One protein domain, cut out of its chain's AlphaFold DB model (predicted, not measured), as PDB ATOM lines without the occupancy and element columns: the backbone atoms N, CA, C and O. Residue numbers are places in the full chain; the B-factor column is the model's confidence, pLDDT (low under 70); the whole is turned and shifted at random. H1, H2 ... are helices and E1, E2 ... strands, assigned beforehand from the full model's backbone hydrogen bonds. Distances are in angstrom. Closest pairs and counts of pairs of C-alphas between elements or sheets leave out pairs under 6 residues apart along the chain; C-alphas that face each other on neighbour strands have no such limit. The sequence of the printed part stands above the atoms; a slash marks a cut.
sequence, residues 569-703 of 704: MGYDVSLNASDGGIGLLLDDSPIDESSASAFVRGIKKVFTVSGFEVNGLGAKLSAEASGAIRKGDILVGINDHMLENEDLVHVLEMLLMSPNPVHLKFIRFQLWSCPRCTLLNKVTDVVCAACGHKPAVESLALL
ATOM      1  N   MET A 569     -46.233  -2.058 118.787       80.94
ATOM      2  CA  MET A 569     -45.888  -1.214 117.646       80.94
ATOM      3  C   MET A 569     -47.180  -0.638 117.069       80.94
ATOM      4  O   MET A 569     -48.023  -1.398 116.593       80.94
ATOM      5  N   GLY A 570     -47.331   0.686 117.128       81.88
ATOM      6  CA  GLY A 570     -48.355   1.412 116.377       81.88
ATOM      7  C   GLY A 570     -47.863   1.695 114.961       81.88
ATOM      8  O   GLY A 570     -46.685   2.009 114.777       81.88
ATOM      9  N   TYR A 571     -48.729   1.548 113.966       85.19
ATOM     10  CA  TYR A 571     -48.399   1.862 112.581       85.19
ATOM     11  C   TYR A 571     -49.649   2.246 111.789       85.19
ATOM     12  O   TYR A 571     -50.743   1.744 112.056       85.19
ATOM     13  N   ASP A 572     -49.457   3.101 110.787       86.62
ATOM     14  CA  ASP A 572     -50.536   3.631 109.956       86.62
ATOM     15  C   ASP A 572     -50.438   3.062 108.539       86.62
ATOM     16  O   ASP A 572     -49.344   2.869 108.000       86.62
ATOM     17  N   VAL A 573     -51.587   2.798 107.919       88.25
ATOM     18  CA  VAL A 573     -51.678   2.275 106.555       88.25
ATOM     19  C   VAL A 573     -52.709   3.073 105.774       88.25
ATOM     20  O   VAL A 573     -53.870   3.146 106.163       88.25
ATOM     21  N   SER A 574     -52.292   3.644 104.647       88.25
ATOM     22  CA  SER A 574     -53.185   4.313 103.698       88.25
ATOM     23  C   SER A 574     -53.547   3.334 102.589       88.25
ATOM     24  O   SER A 574     -52.666   2.901 101.844       88.25
ATOM     25  N   LEU A 575     -54.822   2.977 102.477       83.62
ATOM     26  CA  LEU A 575     -55.315   2.018 101.493       83.62
ATOM     27  C   LEU A 575     -56.274   2.700 100.522       83.62
ATOM     28  O   LEU A 575     -57.056   3.564 100.905       83.62
ATOM     29  N   ASN A 576     -56.219   2.291  99.258       74.31
ATOM     30  CA  ASN A 576     -57.178   2.709  98.244       74.31
ATOM     31  C   ASN A 576     -58.046   1.501  97.885       74.31
ATOM     32  O   ASN A 576     -57.516   0.475  97.459       74.31
ATOM     33  N   ALA A 577     -59.351   1.586  98.122       61.69
ATOM     34  CA  ALA A 577     -60.301   0.505  97.887       61.69
ATOM     35  C   ALA A 577     -61.036   0.717  96.555       61.69
ATOM     36  O   ALA A 577     -62.239   0.958  96.547       61.69
ATOM     37  N   SER A 578     -60.304   0.675  95.440       53.16
ATOM     38  CA  SER A 578     -60.843   0.905  94.091       53.16
ATOM     39  C   SER A 578     -61.583  -0.302  93.483       53.16
ATOM     40  O   SER A 578     -62.176  -0.165  92.422       53.16
ATOM     41  N   ASP A 579     -61.560  -1.475  94.138       47.69
ATOM     42  CA  ASP A 579     -61.839  -2.764  93.472       47.69
ATOM     43  C   ASP A 579     -62.893  -3.647  94.191       47.69
ATOM     44  O   ASP A 579     -63.086  -4.804  93.810       47.69
ATOM     45  N   GLY A 580     -63.563  -3.150  95.242       48.44
ATOM     46  CA  GLY A 580     -64.533  -3.938  96.033       48.44
ATOM     47  C   GLY A 580     -64.280  -3.971  97.543       48.44
ATOM     48  O   GLY A 580     -64.437  -5.010  98.178       48.44
ATOM     49  N   GLY A 581     -63.880  -2.839  98.126       62.28
ATOM     50  CA  GLY A 581     -63.634  -2.714  99.563       62.28
ATOM     51  C   GLY A 581     -62.193  -3.030  99.979       62.28
ATOM     52  O   GLY A 581     -61.360  -3.495  99.204       62.28
ATOM     53  N   ILE A 582     -61.869  -2.716 101.234       77.31
ATOM     54  CA  ILE A 582     -60.513  -2.860 101.786       77.31
ATOM     55  C   ILE A 582     -60.138  -4.345 101.986       77.31
ATOM     56  O   ILE A 582     -58.955  -4.688 101.950       77.31
ATOM     57  N   GLY A 583     -61.133  -5.225 102.165       78.88
ATOM     58  CA  GLY A 583     -60.954  -6.666 102.363       78.88
ATOM     59  C   GLY A 583     -60.451  -7.059 103.754       78.88
ATOM     60  O   GLY A 583     -59.696  -8.021 103.876       78.88
ATOM     61  N   LEU A 584     -60.810  -6.303 104.797       85.06
ATOM     62  CA  LEU A 584     -60.477  -6.606 106.196       85.06
ATOM     63  C   LEU A 584     -61.627  -7.345 106.883       85.06
ATOM     64  O   LEU A 584     -62.726  -6.806 106.976       85.06
ATOM     65  N   LEU A 585     -61.341  -8.518 107.449       84.12
ATOM     66  CA  LEU A 585     -62.244  -9.191 108.385       84.12
ATOM     67  C   LEU A 585     -61.847  -8.818 109.813       84.12
ATOM     68  O   LEU A 585     -60.686  -8.991 110.198       84.12
ATOM     69  N   LEU A 586     -62.807  -8.303 110.581       87.25
ATOM     70  CA  LEU A 586     -62.624  -7.876 111.966       87.25
ATOM     71  C   LEU A 586     -63.543  -8.675 112.888       87.25
ATOM     72  O   LEU A 586     -64.746  -8.745 112.647       87.25
ATOM     73  N   ASP A 587     -62.982  -9.187 113.978       83.06
ATOM     74  CA  ASP A 587     -63.746  -9.759 115.084       83.06
ATOM     75  C   ASP A 587     -63.738  -8.763 116.252       83.06
ATOM     76  O   ASP A 587     -62.687  -8.188 116.575       83.06
ATOM     77  N   ASP A 588     -64.884  -8.570 116.913       82.00
ATOM     78  CA  ASP A 588     -64.929  -7.893 118.204       82.00
ATOM     79  C   ASP A 588     -64.803  -8.905 119.343       82.00
ATOM     80  O   ASP A 588     -65.421  -9.966 119.373       82.00
ATOM     81  N   SER A 589     -63.939  -8.593 120.302       70.06
ATOM     82  CA  SER A 589     -63.851  -9.350 121.546       70.06
ATOM     83  C   SER A 589     -64.127  -8.405 122.710       70.06
ATOM     84  O   SER A 589     -63.478  -7.353 122.801       70.06
ATOM     85  N   PRO A 590     -65.072  -8.735 123.614       57.91
ATOM     86  CA  PRO A 590     -65.148  -8.042 124.888       57.91
ATOM     87  C   PRO A 590     -63.814  -8.252 125.604       57.91
ATOM     88  O   PRO A 590     -63.247  -9.347 125.570       57.91
ATOM     89  N   ILE A 591     -63.279  -7.193 126.207       55.31
ATOM     90  CA  ILE A 591     -62.005  -7.285 126.918       55.31
ATOM     91  C   ILE A 591     -62.212  -8.201 128.125       55.31
ATOM     92  O   ILE A 591     -62.770  -7.781 129.137       55.31
ATOM     93  N   ASP A 592     -61.757  -9.445 128.014       44.62
ATOM     94  CA  ASP A 592     -61.625 -10.333 129.160       44.62
ATOM     95  C   ASP A 592     -60.543  -9.744 130.077       44.62
ATOM     96  O   ASP A 592     -59.457  -9.367 129.625       44.62
ATOM     97  N   GLU A 593     -60.823  -9.637 131.378       45.78
ATOM     98  CA  GLU A 593     -59.955  -8.956 132.355       45.78
ATOM     99  C   GLU A 593     -58.569  -9.614 132.540       45.78
ATOM    100  O   GLU A 593     -57.754  -9.142 133.336       45.78
ATOM    101  N   SER A 594     -58.239 -10.661 131.779       47.28
ATOM    102  CA  SER A 594     -56.918 -11.276 131.783       47.28
ATOM    103  C   SER A 594     -56.037 -10.803 130.614       47.28
ATOM    104  O   SER A 594     -56.276 -11.084 129.443       47.28
ATOM    105  N   SER A 595     -54.934 -10.152 130.982       45.56
ATOM    106  CA  SER A 595     -53.691  -9.955 130.210       45.56
ATOM    107  C   SER A 595     -53.622  -8.799 129.196       45.56
ATOM    108  O   SER A 595     -52.568  -8.172 129.121       45.56
ATOM    109  N   ALA A 596     -54.689  -8.434 128.474       42.88
ATOM    110  CA  ALA A 596     -54.634  -7.342 127.474       42.88
ATOM    111  C   ALA A 596     -55.064  -5.953 128.007       42.88
ATOM    112  O   ALA A 596     -54.688  -4.917 127.454       42.88
ATOM    113  N   SER A 597     -55.792  -5.910 129.131       42.59
ATOM    114  CA  SER A 597     -56.402  -4.697 129.716       42.59
ATOM    115  C   SER A 597     -55.409  -3.677 130.298       42.59
ATOM    116  O   SER A 597     -55.785  -2.560 130.653       42.59
ATOM    117  N   ALA A 598     -54.124  -4.023 130.403       44.81
ATOM    118  CA  ALA A 598     -53.131  -3.178 131.065       44.81
ATOM    119  C   ALA A 598     -52.612  -2.008 130.209       44.81
ATOM    120  O   ALA A 598     -51.970  -1.112 130.765       44.81
ATOM    121  N   PHE A 599     -52.849  -2.024 128.892       49.72
ATOM    122  CA  PHE A 599     -52.238  -1.082 127.944       49.72
ATOM    123  C   PHE A 599     -53.228  -0.181 127.210       49.72
ATOM    124  O   PHE A 599     -52.869   0.917 126.795       49.72
ATOM    125  N   VAL A 600     -54.485  -0.602 127.121       51.62
ATOM    126  CA  VAL A 600     -55.530   0.108 126.392       51.62
ATOM    127  C   VAL A 600     -56.515   0.687 127.408       51.62
ATOM    128  O   VAL A 600     -57.594   0.158 127.660       51.62
ATOM    129  N   ARG A 601     -56.099   1.750 128.102       47.84
ATOM    130  CA  ARG A 601     -56.927   2.391 129.131       47.84
ATOM    131  C   ARG A 601     -57.995   3.251 128.445       47.84
ATOM    132  O   ARG A 601     -57.657   4.293 127.902       47.84
ATOM    133  N   GLY A 602     -59.259   2.831 128.501       51.44
ATOM    134  CA  GLY A 602     -60.403   3.620 128.020       51.44
ATOM    135  C   GLY A 602     -61.148   3.057 126.807       51.44
ATOM    136  O   GLY A 602     -62.205   3.585 126.487       51.44
ATOM    137  N   ILE A 603     -60.663   1.976 126.187       57.22
ATOM    138  CA  ILE A 603     -61.375   1.305 125.090       57.22
ATOM    139  C   ILE A 603     -62.250   0.193 125.668       57.22
ATOM    140  O   ILE A 603     -61.775  -0.619 126.460       57.22
ATOM    141  N   LYS A 604     -63.531   0.163 125.290       60.47
ATOM    142  CA  LYS A 604     -64.480  -0.871 125.745       60.47
ATOM    143  C   LYS A 604     -64.448  -2.139 124.890       60.47
ATOM    144  O   LYS A 604     -64.775  -3.210 125.399       60.47
ATOM    145  N   LYS A 605     -64.072  -2.020 123.614       70.62
ATOM    146  CA  LYS A 605     -64.085  -3.100 122.619       70.62
ATOM    147  C   LYS A 605     -62.837  -3.063 121.748       70.62
ATOM    148  O   LYS A 605     -62.417  -1.997 121.322       70.62
ATOM    149  N   VAL A 606     -62.250  -4.225 121.490       80.38
ATOM    150  CA  VAL A 606     -61.045  -4.350 120.661       80.38
ATOM    151  C   VAL A 606     -61.421  -5.012 119.341       80.38
ATOM    152  O   VAL A 606     -62.014  -6.090 119.354       80.38
ATOM    153  N   PHE A 607     -61.052  -4.380 118.226       86.38
ATOM    154  CA  PHE A 607     -61.307  -4.869 116.869       86.38
ATOM    155  C   PHE A 607     -60.048  -5.526 116.317       86.38
ATOM    156  O   PHE A 607     -59.066  -4.844 116.020       86.38
ATOM    157  N   THR A 608     -60.056  -6.852 116.216       88.06
ATOM    158  CA  THR A 608     -58.877  -7.630 115.817       88.06
ATOM    159  C   THR A 608     -59.050  -8.159 114.400       88.06
ATOM    160  O   THR A 608     -60.100  -8.703 114.074       88.06
ATOM    161  N   VAL A 609     -58.014  -8.055 113.564       89.81
ATOM    162  CA  VAL A 609     -58.014  -8.601 112.200       89.81
ATOM    163  C   VAL A 609     -58.032 -10.130 112.254       89.81
ATOM    164  O   VAL A 609     -57.017 -10.761 112.569       89.81
ATOM    165  N   SER A 610     -59.169 -10.738 111.928       87.81
ATOM    166  CA  SER A 610     -59.367 -12.195 111.908       87.81
ATOM    167  C   SER A 610     -58.997 -12.819 110.559       87.81
ATOM    168  O   SER A 610     -58.583 -13.985 110.460       87.81
ATOM    169  N   GLY A 611     -59.022 -12.018 109.498       88.06
ATOM    170  CA  GLY A 611     -58.666 -12.459 108.163       88.06
ATOM    171  C   GLY A 611     -58.693 -11.358 107.121       88.06
ATOM    172  O   GLY A 611     -58.848 -10.179 107.431       88.06
ATOM    173  N   PHE A 612     -58.524 -11.788 105.878       88.19
ATOM    174  CA  PHE A 612     -58.656 -10.936 104.713       88.19
ATOM    175  C   PHE A 612     -59.621 -11.587 103.740       88.19
ATOM    176  O   PHE A 612     -59.614 -12.813 103.593       88.19
ATOM    177  N   GLU A 613     -60.434 -10.761 103.104       79.38
ATOM    178  CA  GLU A 613     -61.263 -11.180 101.987       79.38
ATOM    179  C   GLU A 613     -60.468 -11.075 100.689       79.38
ATOM    180  O   GLU A 613     -59.606 -10.210 100.504       79.38
ATOM    181  N   VAL A 614     -60.775 -11.990  99.782       74.44
ATOM    182  CA  VAL A 614     -60.316 -11.954  98.400       74.44
ATOM    183  C   VAL A 614     -61.487 -11.510  97.536       74.44
ATOM    184  O   VAL A 614     -62.640 -11.765  97.879       74.44
ATOM    185  N   ASN A 615     -61.213 -10.846  96.418       59.41
ATOM    186  CA  ASN A 615     -62.274 -10.467  95.487       59.41
ATOM    187  C   ASN A 615     -62.903 -11.707  94.819       59.41
ATOM    188  O   ASN A 615     -62.385 -12.820  94.936       59.41
ATOM    189  N   GLY A 616     -63.984 -11.518  94.054       50.38
ATOM    190  CA  GLY A 616     -64.688 -12.599  93.340       50.38
ATOM    191  C   GLY A 616     -63.838 -13.395  92.328       50.38
ATOM    192  O   GLY A 616     -64.294 -14.406  91.802       50.38
ATOM    193  N   LEU A 617     -62.587 -12.985  92.070       55.38
ATOM    194  CA  LEU A 617     -61.595 -13.700  91.251       55.38
ATOM    195  C   LEU A 617     -60.518 -14.419  92.091       55.38
ATOM    196  O   LEU A 617     -59.569 -14.975  91.535       55.38
ATOM    197  N   GLY A 618     -60.626 -14.394  93.422       67.44
ATOM    198  CA  GLY A 618     -59.647 -14.957  94.354       67.44
ATOM    199  C   GLY A 618     -58.361 -14.132  94.503       67.44
ATOM    200  O   GLY A 618     -57.389 -14.618  95.084       67.44
ATOM    201  N   ALA A 619     -58.323 -12.903  93.979       72.88
ATOM    202  CA  ALA A 619     -57.193 -11.995  94.132       72.88
ATOM    203  C   ALA A 619     -57.270 -11.214  95.454       72.88
ATOM    204  O   ALA A 619     -58.343 -10.892  95.964       72.88
ATOM    205  N   LYS A 620     -56.091 -10.913  96.006       81.69
ATOM    206  CA  LYS A 620     -55.916 -10.197  97.274       81.69
ATOM    207  C   LYS A 620     -56.443  -8.765  97.161       81.69
ATOM    208  O   LYS A 620     -56.003  -8.036  96.275       81.69
ATOM    209  N   LEU A 621     -57.329  -8.366  98.072       78.56
ATOM    210  CA  LEU A 621     -57.815  -6.986  98.195       78.56
ATOM    211  C   LEU A 621     -56.776  -6.075  98.863       78.56
ATOM    212  O   LEU A 621     -55.773  -6.551  99.396       78.56
ATOM    213  N   SER A 622     -57.010  -4.760  98.848       82.62
ATOM    214  CA  SER A 622     -56.026  -3.733  99.220       82.62
ATOM    215  C   SER A 622     -55.358  -3.951 100.582       82.62
ATOM    216  O   SER A 622     -54.150  -3.739 100.697       82.62
ATOM    217  N   ALA A 623     -56.079  -4.423 101.606       85.00
ATOM    218  CA  ALA A 623     -55.473  -4.719 102.904       85.00
ATOM    219  C   ALA A 623     -54.472  -5.875 102.851       85.00
ATOM    220  O   ALA A 623     -53.360  -5.735 103.362       85.00
ATOM    221  N   GLU A 624     -54.821  -6.990 102.207       86.62
ATOM    222  CA  GLU A 624     -53.915  -8.138 102.090       86.62
ATOM    223  C   GLU A 624     -52.788  -7.865 101.083       86.62
ATOM    224  O   GLU A 624     -51.632  -8.218 101.321       86.62
ATOM    225  N   ALA A 625     -53.106  -7.194  99.973       83.75
ATOM    226  CA  ALA A 625     -52.157  -6.802  98.939       83.75
ATOM    227  C   ALA A 625     -51.115  -5.793  99.449       83.75
ATOM    228  O   ALA A 625     -49.984  -5.801  98.967       83.75
ATOM    229  N   SER A 626     -51.453  -4.977 100.460       85.75
ATOM    230  CA  SER A 626     -50.497  -4.057 101.092       85.75
ATOM    231  C   SER A 626     -49.307  -4.775 101.733       85.75
ATOM    232  O   SER A 626     -48.238  -4.184 101.885       85.75
ATOM    233  N   GLY A 627     -49.492  -6.025 102.177       85.62
ATOM    234  CA  GLY A 627     -48.511  -6.780 102.960       85.62
ATOM    235  C   GLY A 627     -48.176  -6.181 104.338       85.62
ATOM    236  O   GLY A 627     -47.410  -6.784 105.095       85.62
ATOM    237  N   ALA A 628     -48.737  -5.016 104.681       86.12
ATOM    238  CA  ALA A 628     -48.464  -4.299 105.920       86.12
ATOM    239  C   ALA A 628     -49.281  -4.865 107.091       86.12
ATOM    240  O   ALA A 628     -48.752  -5.009 108.199       86.12
ATOM    241  N   ILE A 629     -50.536  -5.238 106.828       90.50
ATOM    242  CA  ILE A 629     -51.500  -5.724 107.823       90.50
ATOM    243  C   ILE A 629     -51.405  -7.250 107.945       90.50
ATOM    244  O   ILE A 629     -51.197  -7.961 106.961       90.50
ATOM    245  N   ARG A 630     -51.543  -7.781 109.163       88.44
ATOM    246  CA  ARG A 630     -51.496  -9.216 109.475       88.44
ATOM    247  C   ARG A 630     -52.677  -9.613 110.358       88.44
ATOM    248  O   ARG A 630     -53.215  -8.803 111.108       88.44
ATOM    249  N   LYS A 631     -53.046 -10.896 110.310       87.56
ATOM    250  CA  LYS A 631     -54.014 -11.467 111.257       87.56
ATOM    251  C   LYS A 631     -53.503 -11.294 112.692       87.56
ATOM    252  O   LYS A 631     -52.337 -11.591 112.958       87.56
ATOM    253  N   GLY A 632     -54.371 -10.849 113.595       81.94
ATOM    254  CA  GLY A 632     -54.040 -10.539 114.988       81.94
ATOM    255  C   GLY A 632     -53.653  -9.081 115.255       81.94
ATOM    256  O   GLY A 632     -53.425  -8.732 116.412       81.94
ATOM    257  N   ASP A 633     -53.588  -8.231 114.228       87.06
ATOM    258  CA  ASP A 633     -53.426  -6.789 114.429       87.06
ATOM    259  C   ASP A 633     -54.721  -6.157 114.934       87.06
ATOM    260  O   ASP A 633     -55.817  -6.603 114.595       87.06
ATOM    261  N   ILE A 634     -54.593  -5.108 115.740       87.19
ATOM    262  CA  ILE A 634     -55.723  -4.417 116.357       87.19
ATOM    263  C   ILE A 634     -55.955  -3.095 115.635       87.19
ATOM    264  O   ILE A 634     -55.065  -2.246 115.627       87.19
ATOM    265  N   LEU A 635     -57.146  -2.906 115.069       89.12
ATOM    266  CA  LEU A 635     -57.565  -1.634 114.487       89.12
ATOM    267  C   LEU A 635     -57.992  -0.678 115.608       89.12
ATOM    268  O   LEU A 635     -58.884  -0.997 116.394       89.12
ATOM    269  N   VAL A 636     -57.357   0.492 115.683       87.31
ATOM    270  CA  VAL A 636     -57.613   1.490 116.739       87.31
ATOM    271  C   VAL A 636     -58.151   2.818 116.214       87.31
ATOM    272  O   VAL A 636     -58.709   3.588 116.995       87.31
ATOM    273  N   GLY A 637     -58.021   3.086 114.914       87.12
ATOM    274  CA  GLY A 637     -58.509   4.320 114.307       87.12
ATOM    275  C   GLY A 637     -58.743   4.200 112.806       87.12
ATOM    276  O   GLY A 637     -58.056   3.439 112.121       87.12
ATOM    277  N   ILE A 638     -59.713   4.970 112.319       88.56
ATOM    278  CA  ILE A 638     -60.060   5.119 110.906       88.56
ATOM    279  C   ILE A 638     -60.067   6.617 110.603       88.56
ATOM    280  O   ILE A 638     -60.819   7.380 111.206       88.56
ATOM    281  N   ASN A 639     -59.227   7.035 109.665       86.19
ATOM    282  CA  ASN A 639     -58.908   8.421 109.357       86.19
ATOM    283  C   ASN A 639     -58.527   9.188 110.634       86.19
ATOM    284  O   ASN A 639     -57.622   8.770 111.361       86.19
ATOM    285  N   ASP A 640     -59.236  10.273 110.931       81.44
ATOM    286  CA  ASP A 640     -59.023  11.086 112.129       81.44
ATOM    287  C   ASP A 640     -59.885  10.635 113.331       81.44
ATOM    288  O   ASP A 640     -59.902  11.307 114.365       81.44
ATOM    289  N   HIS A 641     -60.605   9.506 113.230       83.12
ATOM    290  CA  HIS A 641     -61.483   8.987 114.290       83.12
ATOM    291  C   HIS A 641     -60.880   7.789 115.029       83.12
ATOM    292  O   HIS A 641     -60.428   6.823 114.416       83.12
ATOM    293  N   MET A 642     -60.929   7.822 116.362       84.31
ATOM    294  CA  MET A 642     -60.452   6.743 117.234       84.31
ATOM    295  C   MET A 642     -61.607   5.838 117.674       84.31
ATOM    296  O   MET A 642     -62.641   6.315 118.137       84.31
ATOM    297  N   LEU A 643     -61.407   4.520 117.610       82.88
ATOM    298  CA  LEU A 643     -62.447   3.508 117.843       82.88
ATOM    299  C   LEU A 643     -62.625   3.162 119.335       82.88
ATOM    300  O   LEU A 643     -62.552   2.004 119.737       82.88
ATOM    301  N   GLU A 644     -62.816   4.169 120.193       76.00
ATOM    302  CA  GLU A 644     -62.824   3.977 121.655       76.00
ATOM    303  C   GLU A 644     -64.155   3.403 122.197       76.00
ATOM    304  O   GLU A 644     -64.151   2.634 123.165       76.00
ATOM    305  N   ASN A 645     -65.292   3.769 121.586       74.88
ATOM    306  CA  ASN A 645     -66.647   3.449 122.071       74.88
ATOM    307  C   ASN A 645     -67.589   2.877 121.000       74.88
ATOM    308  O   ASN A 645     -68.789   2.787 121.252       74.88
ATOM    309  N   GLU A 646     -67.064   2.504 119.837       81.31
ATOM    310  CA  GLU A 646     -67.893   2.040 118.726       81.31
ATOM    311  C   GLU A 646     -68.270   0.560 118.863       81.31
ATOM    312  O   GLU A 646     -67.590  -0.220 119.533       81.31
ATOM    313  N   ASP A 647     -69.370   0.169 118.224       83.19
ATOM    314  CA  ASP A 647     -69.742  -1.232 118.026       83.19
ATOM    315  C   ASP A 647     -69.164  -1.751 116.702       83.19
ATOM    316  O   ASP A 647     -68.969  -0.972 115.771       83.19
ATOM    317  N   LEU A 648     -68.931  -3.066 116.578       78.50
ATOM    318  CA  LEU A 648     -68.347  -3.667 115.367       78.50
ATOM    319  C   LEU A 648     -69.100  -3.270 114.096       78.50
ATOM    320  O   LEU A 648     -68.480  -2.926 113.098       78.50
ATOM    321  N   VAL A 649     -70.432  -3.256 114.160       76.44
ATOM    322  CA  VAL A 649     -71.289  -2.846 113.040       76.44
ATOM    323  C   VAL A 649     -70.984  -1.411 112.610       76.44
ATOM    324  O   VAL A 649     -70.852  -1.152 111.420       76.44
ATOM    325  N   HIS A 650     -70.804  -0.499 113.567       77.50
ATOM    326  CA  HIS A 650     -70.488   0.894 113.272       77.50
ATOM    327  C   HIS A 650     -69.053   1.064 112.760       77.50
ATOM    328  O   HIS A 650     -68.818   1.842 111.847       77.50
ATOM    329  N   VAL A 651     -68.088   0.293 113.271       80.06
ATOM    330  CA  VAL A 651     -66.714   0.290 112.737       80.06
ATOM    331  C   VAL A 651     -66.677  -0.195 111.287       80.06
ATOM    332  O   VAL A 651     -65.988   0.398 110.459       80.06
ATOM    333  N   LEU A 652     -67.433  -1.245 110.962       78.44
ATOM    334  CA  LEU A 652     -67.560  -1.744 109.592       78.44
ATOM    335  C   LEU A 652     -68.255  -0.716 108.686       78.44
ATOM    336  O   LEU A 652     -67.787  -0.478 107.576       78.44
ATOM    337  N   GLU A 653     -69.304  -0.050 109.175       74.19
ATOM    338  CA  GLU A 653     -69.964   1.063 108.479       74.19
ATOM    339  C   GLU A 653     -68.992   2.228 108.230       74.19
ATOM    340  O   GLU A 653     -68.906   2.731 107.115       74.19
ATOM    341  N   MET A 654     -68.186   2.613 109.222       79.31
ATOM    342  CA  MET A 654     -67.162   3.648 109.076       79.31
ATOM    343  C   MET A 654     -66.105   3.282 108.030       79.31
ATOM    344  O   MET A 654     -65.712   4.147 107.249       79.31
ATOM    345  N   LEU A 655     -65.645   2.027 107.986       77.38
ATOM    346  CA  LEU A 655     -64.722   1.552 106.947       77.38
ATOM    347  C   LEU A 655     -65.363   1.602 105.556       77.38
ATOM    348  O   LEU A 655     -64.691   1.982 104.601       77.38
ATOM    349  N   LEU A 656     -66.649   1.249 105.454       68.50
ATOM    350  CA  LEU A 656     -67.404   1.229 104.199       68.50
ATOM    351  C   LEU A 656     -67.689   2.644 103.666       68.50
ATOM    352  O   LEU A 656     -67.643   2.881 102.463       68.50
ATOM    353  N   MET A 657     -67.974   3.585 104.567       65.81
ATOM    354  CA  MET A 657     -68.331   4.971 104.248       65.81
ATOM    355  C   MET A 657     -67.116   5.908 104.166       65.81
ATOM    356  O   MET A 657     -67.268   7.085 103.830       65.81
ATOM    357  N   SER A 658     -65.913   5.421 104.489       71.50
ATOM    358  CA  SER A 658     -64.697   6.232 104.461       71.50
ATOM    359  C   SER A 658     -64.298   6.590 103.023       71.50
ATOM    360  O   SER A 658     -64.215   5.705 102.171       71.50
ATOM    361  N   PRO A 659     -64.003   7.870 102.728       70.50
ATOM    362  CA  PRO A 659     -63.532   8.269 101.410       70.50
ATOM    363  C   PRO A 659     -62.143   7.682 101.139       70.50
ATOM    364  O   PRO A 659     -61.287   7.647 102.021       70.50
ATOM    365  N   ASN A 660     -61.900   7.261  99.900       71.19
ATOM    366  CA  ASN A 660     -60.572   6.839  99.469       71.19
ATOM    367  C   ASN A 660     -59.631   8.057  99.306       71.19
ATOM    368  O   ASN A 660     -60.054   9.068  98.737       71.19
ATOM    369  N   PRO A 661     -58.347   7.965  99.713       80.56
ATOM    370  CA  PRO A 661     -57.714   6.841 100.406       80.56
ATOM    371  C   PRO A 661     -58.083   6.793 101.898       80.56
ATOM    372  O   PRO A 661     -58.060   7.811 102.583       80.56
ATOM    373  N   VAL A 662     -58.357   5.592 102.405       85.00
ATOM    374  CA  VAL A 662     -58.679   5.372 103.820       85.00
ATOM    375  C   VAL A 662     -57.389   5.213 104.615       85.00
ATOM    376  O   VAL A 662     -56.553   4.364 104.297       85.00
ATOM    377  N   HIS A 663     -57.230   6.013 105.664       89.44
ATOM    378  CA  HIS A 663     -56.107   5.920 106.589       89.44
ATOM    379  C   HIS A 663     -56.500   5.058 107.789       89.44
ATOM    380  O   HIS A 663     -57.460   5.357 108.485       89.44
ATOM    381  N   LEU A 664     -55.775   3.976 108.051       91.00
ATOM    382  CA  LEU A 664     -56.062   3.057 109.150       91.00
ATOM    383  C   LEU A 664     -54.911   3.053 110.143       91.00
ATOM    384  O   LEU A 664     -53.757   2.908 109.741       91.00
ATOM    385  N   LYS A 665     -55.232   3.155 111.432       89.50
ATOM    386  CA  LYS A 665     -54.257   3.063 112.522       89.50
ATOM    387  C   LYS A 665     -54.352   1.693 113.179       89.50
ATOM    388  O   LYS A 665     -55.414   1.322 113.688       89.50
ATOM    389  N   PHE A 666     -53.244   0.959 113.201       89.31
ATOM    390  CA  PHE A 666     -53.154  -0.380 113.779       89.31
ATOM    391  C   PHE A 666     -52.152  -0.456 114.927       89.31
ATOM    392  O   PHE A 666     -51.175   0.289 114.991       89.31
ATOM    393  N   ILE A 667     -52.368  -1.427 115.811       85.44
ATOM    394  CA  ILE A 667     -51.416  -1.843 116.837       85.44
ATOM    395  C   ILE A 667     -51.102  -3.329 116.663       85.44
ATOM    396  O   ILE A 667     -52.003  -4.161 116.565       85.44
ATOM    397  N   ARG A 668     -49.810  -3.668 116.683       84.94
ATOM    398  CA  ARG A 668     -49.305  -5.045 116.652       84.94
ATOM    399  C   ARG A 668     -48.485  -5.350 117.900       84.94
ATOM    400  O   ARG A 668     -47.610  -4.571 118.282       84.94
ATOM    401  N   PHE A 669     -48.715  -6.518 118.497       81.69
ATOM    402  CA  PHE A 669     -47.824  -7.046 119.526       81.69
ATOM    403  C   PHE A 669     -46.559  -7.636 118.897       81.69
ATOM    404  O   PHE A 669     -46.618  -8.365 117.906       81.69
ATOM    405  N   GLN A 670     -45.408  -7.370 119.505       79.19
ATOM    406  CA  GLN A 670     -44.113  -7.825 119.008       79.19
ATOM    407  C   GLN A 670     -43.201  -8.322 120.132       79.19
ATOM    408  O   GLN A 670     -43.404  -8.039 121.312       79.19
ATOM    409  N   LEU A 671     -42.173  -9.078 119.745       82.81
ATOM    410  CA  LEU A 671     -41.069  -9.425 120.638       82.81
ATOM    411  C   LEU A 671     -40.354  -8.145 121.060       82.81
ATOM    412  O   LEU A 671     -40.101  -7.286 120.220       82.81
ATOM    413  N   TRP A 672     -39.993  -8.039 122.333       81.31
ATOM    414  CA  TRP A 672     -39.372  -6.827 122.855       81.31
ATOM    415  C   TRP A 672     -38.227  -7.145 123.803       81.31
ATOM    416  O   TRP A 672     -38.285  -8.094 124.592       81.31
ATOM    417  N   SER A 673     -37.163  -6.349 123.732       82.81
ATOM    418  CA  SER A 673     -36.029  -6.484 124.639       82.81
ATOM    419  C   SER A 673     -36.251  -5.626 125.876       82.81
ATOM    420  O   SER A 673     -36.575  -4.438 125.804       82.81
ATOM    421  N   CYS A 674     -36.075  -6.225 127.050       79.50
ATOM    422  CA  CYS A 674     -36.176  -5.476 128.288       79.50
ATOM    423  C   CYS A 674     -35.033  -4.450 128.376       79.50
ATOM    424  O   CYS A 674     -33.875  -4.865 128.448       79.50
ATOM    425  N   PRO A 675     -35.303  -3.137 128.507       77.94
ATOM    426  CA  PRO A 675     -34.241  -2.132 128.611       77.94
ATOM    427  C   PRO A 675     -33.394  -2.274 129.889       77.94
ATOM    428  O   PRO A 675     -32.317  -1.695 129.981       77.94
ATOM    429  N   ARG A 676     -33.852  -3.047 130.890       80.56
ATOM    430  CA  ARG A 676     -33.126  -3.257 132.158       80.56
ATOM    431  C   ARG A 676     -32.246  -4.502 132.188       80.56
ATOM    432  O   ARG A 676     -31.250  -4.502 132.900       80.56
ATOM    433  N   CYS A 677     -32.637  -5.574 131.505       84.06
ATOM    434  CA  CYS A 677     -31.942  -6.867 131.601       84.06
ATOM    435  C   CYS A 677     -31.728  -7.560 130.256       84.06
ATOM    436  O   CYS A 677     -31.342  -8.723 130.248       84.06
ATOM    437  N   THR A 678     -32.049  -6.871 129.157       82.31
ATOM    438  CA  THR A 678     -31.884  -7.290 127.757       82.31
ATOM    439  C   THR A 678     -32.561  -8.603 127.357       82.31
ATOM    440  O   THR A 678     -32.478  -8.987 126.193       82.31
ATOM    441  N   LEU A 679     -33.301  -9.252 128.267       81.31
ATOM    442  CA  LEU A 679     -34.120 -10.418 127.954       81.31
ATOM    443  C   LEU A 679     -35.102 -10.079 126.829       81.31
ATOM    444  O   LEU A 679     -35.840  -9.095 126.926       81.31
ATOM    445  N   LEU A 680     -35.120 -10.925 125.801       84.06
ATOM    446  CA  LEU A 680     -36.120 -10.902 124.743       84.06
ATOM    447  C   LEU A 680     -37.399 -11.573 125.260       84.06
ATOM    448  O   LEU A 680     -37.432 -12.782 125.485       84.06
ATOM    449  N   ASN A 681     -38.430 -10.773 125.491       80.06
ATOM    450  CA  ASN A 681     -39.716 -11.230 126.002       80.06
ATOM    451  C   ASN A 681     -40.630 -11.654 124.851       80.06
ATOM    452  O   ASN A 681     -40.521 -11.135 123.734       80.06
ATOM    453  N   LYS A 682     -41.527 -12.610 125.120       78.94
ATOM    454  CA  LYS A 682     -42.497 -13.083 124.129       78.94
ATOM    455  C   LYS A 682     -43.554 -12.010 123.861       78.94
ATOM    456  O   LYS A 682     -43.778 -11.115 124.667       78.94
ATOM    457  N   VAL A 683     -44.255 -12.162 122.740       73.69
ATOM    458  CA  VAL A 683     -45.349 -11.283 122.284       73.69
ATOM    459  C   VAL A 683     -46.469 -11.141 123.335       73.69
ATOM    460  O   VAL A 683     -47.118 -10.106 123.416       73.69
ATOM    461  N   THR A 684     -46.666 -12.161 124.177       67.06
ATOM    462  CA  THR A 684     -47.671 -12.201 125.254       67.06
ATOM    463  C   THR A 684     -47.206 -11.581 126.575       67.06
ATOM    464  O   THR A 684     -48.009 -11.410 127.491       67.06
ATOM    465  N   ASP A 685     -45.914 -11.283 126.717       70.69
ATOM    466  CA  ASP A 685     -45.326 -10.899 127.996       70.69
ATOM    467  C   ASP A 685     -45.450  -9.382 128.203       70.69
ATOM    468  O   ASP A 685     -44.698  -8.577 127.652       70.69
ATOM    469  N   VAL A 686     -46.408  -8.992 129.045       68.69
ATOM    470  CA  VAL A 686     -46.706  -7.600 129.454       68.69
ATOM    471  C   VAL A 686     -45.613  -7.012 130.360       68.69
ATOM    472  O   VAL A 686     -45.459  -5.795 130.492       68.69
ATOM    473  N   VAL A 687     -44.859  -7.886 131.021       79.12
ATOM    474  CA  VAL A 687     -43.807  -7.562 131.983       79.12
ATOM    475  C   VAL A 687     -42.613  -8.449 131.673       79.12
ATOM    476  O   VAL A 687     -42.787  -9.605 131.298       79.12
ATOM    477  N   CYS A 688     -41.401  -7.926 131.847       79.25
ATOM    478  CA  CYS A 688     -40.205  -8.721 131.626       79.25
ATOM    479  C   CYS A 688     -40.195  -9.968 132.523       79.25
ATOM    480  O   CYS A 688     -40.179  -9.835 133.752       79.25
ATOM    481  N   ALA A 689     -40.126 -11.155 131.915       80.50
ATOM    482  CA  ALA A 689     -40.190 -12.432 132.624       80.50
ATOM    483  C   ALA A 689     -39.016 -12.650 133.600       80.50
ATOM    484  O   ALA A 689     -39.156 -13.386 134.573       80.50
ATOM    485  N   ALA A 690     -37.868 -11.997 133.375       80.19
ATOM    486  CA  ALA A 690     -36.706 -12.105 134.263       80.19
ATOM    487  C   ALA A 690     -36.709 -11.097 135.420       80.19
ATOM    488  O   ALA A 690     -36.366 -11.460 136.542       80.19
ATOM    489  N   CYS A 691     -37.031  -9.824 135.166       82.94
ATOM    490  CA  CYS A 691     -36.791  -8.751 136.143       82.94
ATOM    491  C   CYS A 691     -38.046  -8.000 136.596       82.94
ATOM    492  O   CYS A 691     -37.935  -7.033 137.351       82.94
ATOM    493  N   GLY A 692     -39.233  -8.387 136.120       79.50
ATOM    494  CA  GLY A 692     -40.485  -7.736 136.505       79.50
ATOM    495  C   GLY A 692     -40.636  -6.304 135.971       79.50
ATOM    496  O   GLY A 692     -41.521  -5.571 136.405       79.50
ATOM    497  N   HIS A 693     -39.766  -5.861 135.055       77.62
ATOM    498  CA  HIS A 693     -39.848  -4.516 134.494       77.62
ATOM    499  C   HIS A 693     -41.043  -4.387 133.550       77.62
ATOM    500  O   HIS A 693     -41.140  -5.122 132.566       77.62
ATOM    501  N   LYS A 694     -41.919  -3.423 133.843       75.75
ATOM    502  CA  LYS A 694     -43.025  -3.020 132.978       75.75
ATOM    503  C   LYS A 694     -42.558  -1.856 132.087       75.75
ATOM    504  O   LYS A 694     -42.245  -0.797 132.641       75.75
ATOM    505  N   PRO A 695     -42.457  -2.036 130.760       68.19
ATOM    506  CA  PRO A 695     -42.093  -0.956 129.852       68.19
ATOM    507  C   PRO A 695     -43.178   0.130 129.875       68.19
ATOM    508  O   PRO A 695     -44.362  -0.167 130.063       68.19
ATOM    509  N   ALA A 696     -42.773   1.392 129.725       58.47
ATOM    510  CA  ALA A 696     -43.713   2.491 129.543       58.47
ATOM    511  C   ALA A 696     -44.365   2.304 128.173       58.47
ATOM    512  O   ALA A 696     -43.729   2.512 127.146       58.47
ATOM    513  N   VAL A 697     -45.606   1.830 128.161       54.38
ATOM    514  CA  VAL A 697     -46.382   1.792 126.929       54.38
ATOM    515  C   VAL A 697     -46.869   3.197 126.653       54.38
ATOM    516  O   VAL A 697     -47.469   3.830 127.526       54.38
ATOM    517  N   GLU A 698     -46.555   3.685 125.456       50.88
ATOM    518  CA  GLU A 698     -47.148   4.897 124.919       50.88
ATOM    519  C   GLU A 698     -48.663   4.736 125.017       50.88
ATOM    520  O   GLU A 698     -49.264   3.846 124.418       50.88
ATOM    521  N   SER A 699     -49.268   5.538 125.891       46.38
ATOM    522  CA  SER A 699     -50.716   5.651 125.977       46.38
ATOM    523  C   SER A 699     -51.252   5.892 124.568       46.38
ATOM    524  O   SER A 699     -50.712   6.746 123.870       46.38
ATOM    525  N   LEU A 700     -52.341   5.228 124.175       45.72
ATOM    526  CA  LEU A 700     -53.085   5.555 122.949       45.72
ATOM    527  C   LEU A 700     -53.421   7.057 122.837       45.72
ATOM    528  O   LEU A 700     -53.607   7.567 121.742       45.72
ATOM    529  N   ALA A 701     -53.410   7.794 123.955       39.03
ATOM    530  CA  ALA A 701     -53.530   9.250 123.972       39.03
ATOM    531  C   ALA A 701     -52.350  10.015 123.326       39.03
ATOM    532  O   ALA A 701     -52.500  11.205 123.075       39.03
ATOM    533  N   LEU A 702     -51.197   9.376 123.084       39.00
ATOM    534  CA  LEU A 702     -50.042   9.939 122.363       39.00
ATOM    535  C   LEU A 702     -50.059   9.621 120.855       39.00
ATOM    536  O   LEU A 702     -49.262  10.192 120.124       39.00
ATOM    537  N   LEU A 703     -50.973   8.753 120.394       44.25
ATOM    538  CA  LEU A 703     -51.270   8.497 118.970       44.25
ATOM    539  C   LEU A 703     -52.346   9.462 118.406       44.25
ATOM    540  O   LEU A 703     -52.822   9.263 117.280       44.25
TER     541      LEU A 703
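Overview. This is residues 569 to 703 of the 704 residues of the protein "Inactive ubiquitin carboxyl-terminal" of Plasmopara halstedii (UniProt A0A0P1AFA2). With little regular structure, this is a strongly twisted sheet with helix H2 on one face, two layers, and a looped head, residues 670 to 694, at one end of the long axis. The 135 printed residues, under half in named elements, run E1 E2 E3 H1 E4 H2 E5, class mixed; the sheet, E1 E5 E4 E3 E2, is antiparallel. The whole is compact, radius of gyration of the C-alphas 16.3 A, spanning 50 by 29 by 24 A.

Arrangement. E1, residues 569 to 575, and E5, residues 662 to 669, are antiparallel neighbours, with N 571 and O 666 within hydrogen-bond range at 2.9 A. E5 and E4, residues 634 to 638, are antiparallel neighbours, with N 636 and O 665 within hydrogen-bond range at 2.9 A. E4 and E3, residues 605 to 612, are antiparallel neighbours, with N 635 and O 607 within hydrogen-bond range at 2.9 A. E3 and E2, residues 584 to 590, form a hairpin, with N 587 and O 608 2.9 A apart. H2, residues 648 to 657, has a height over the sheet of 8.5 A; its closest C-alphas to E2 are Leu 648 and Asp 588, 6.1 A, and every O i to N i+4 pair is within range. H1, residues 622 to 625, too short for such a pair, stands at the sheet's level, height 1.6 A.

Along the chain. E1 runs 19.0 A from C-alpha 569 at (-45.888, -1.214, 117.646); E5 runs 22.8 A to C-alpha 669 at (-47.824, -7.046, 119.526).

Size, cuts and confidence. The printed part has no cut; E2 to E3 is a long link. Residues under pLDDT 70 include 590 to 604 and 695 to 703.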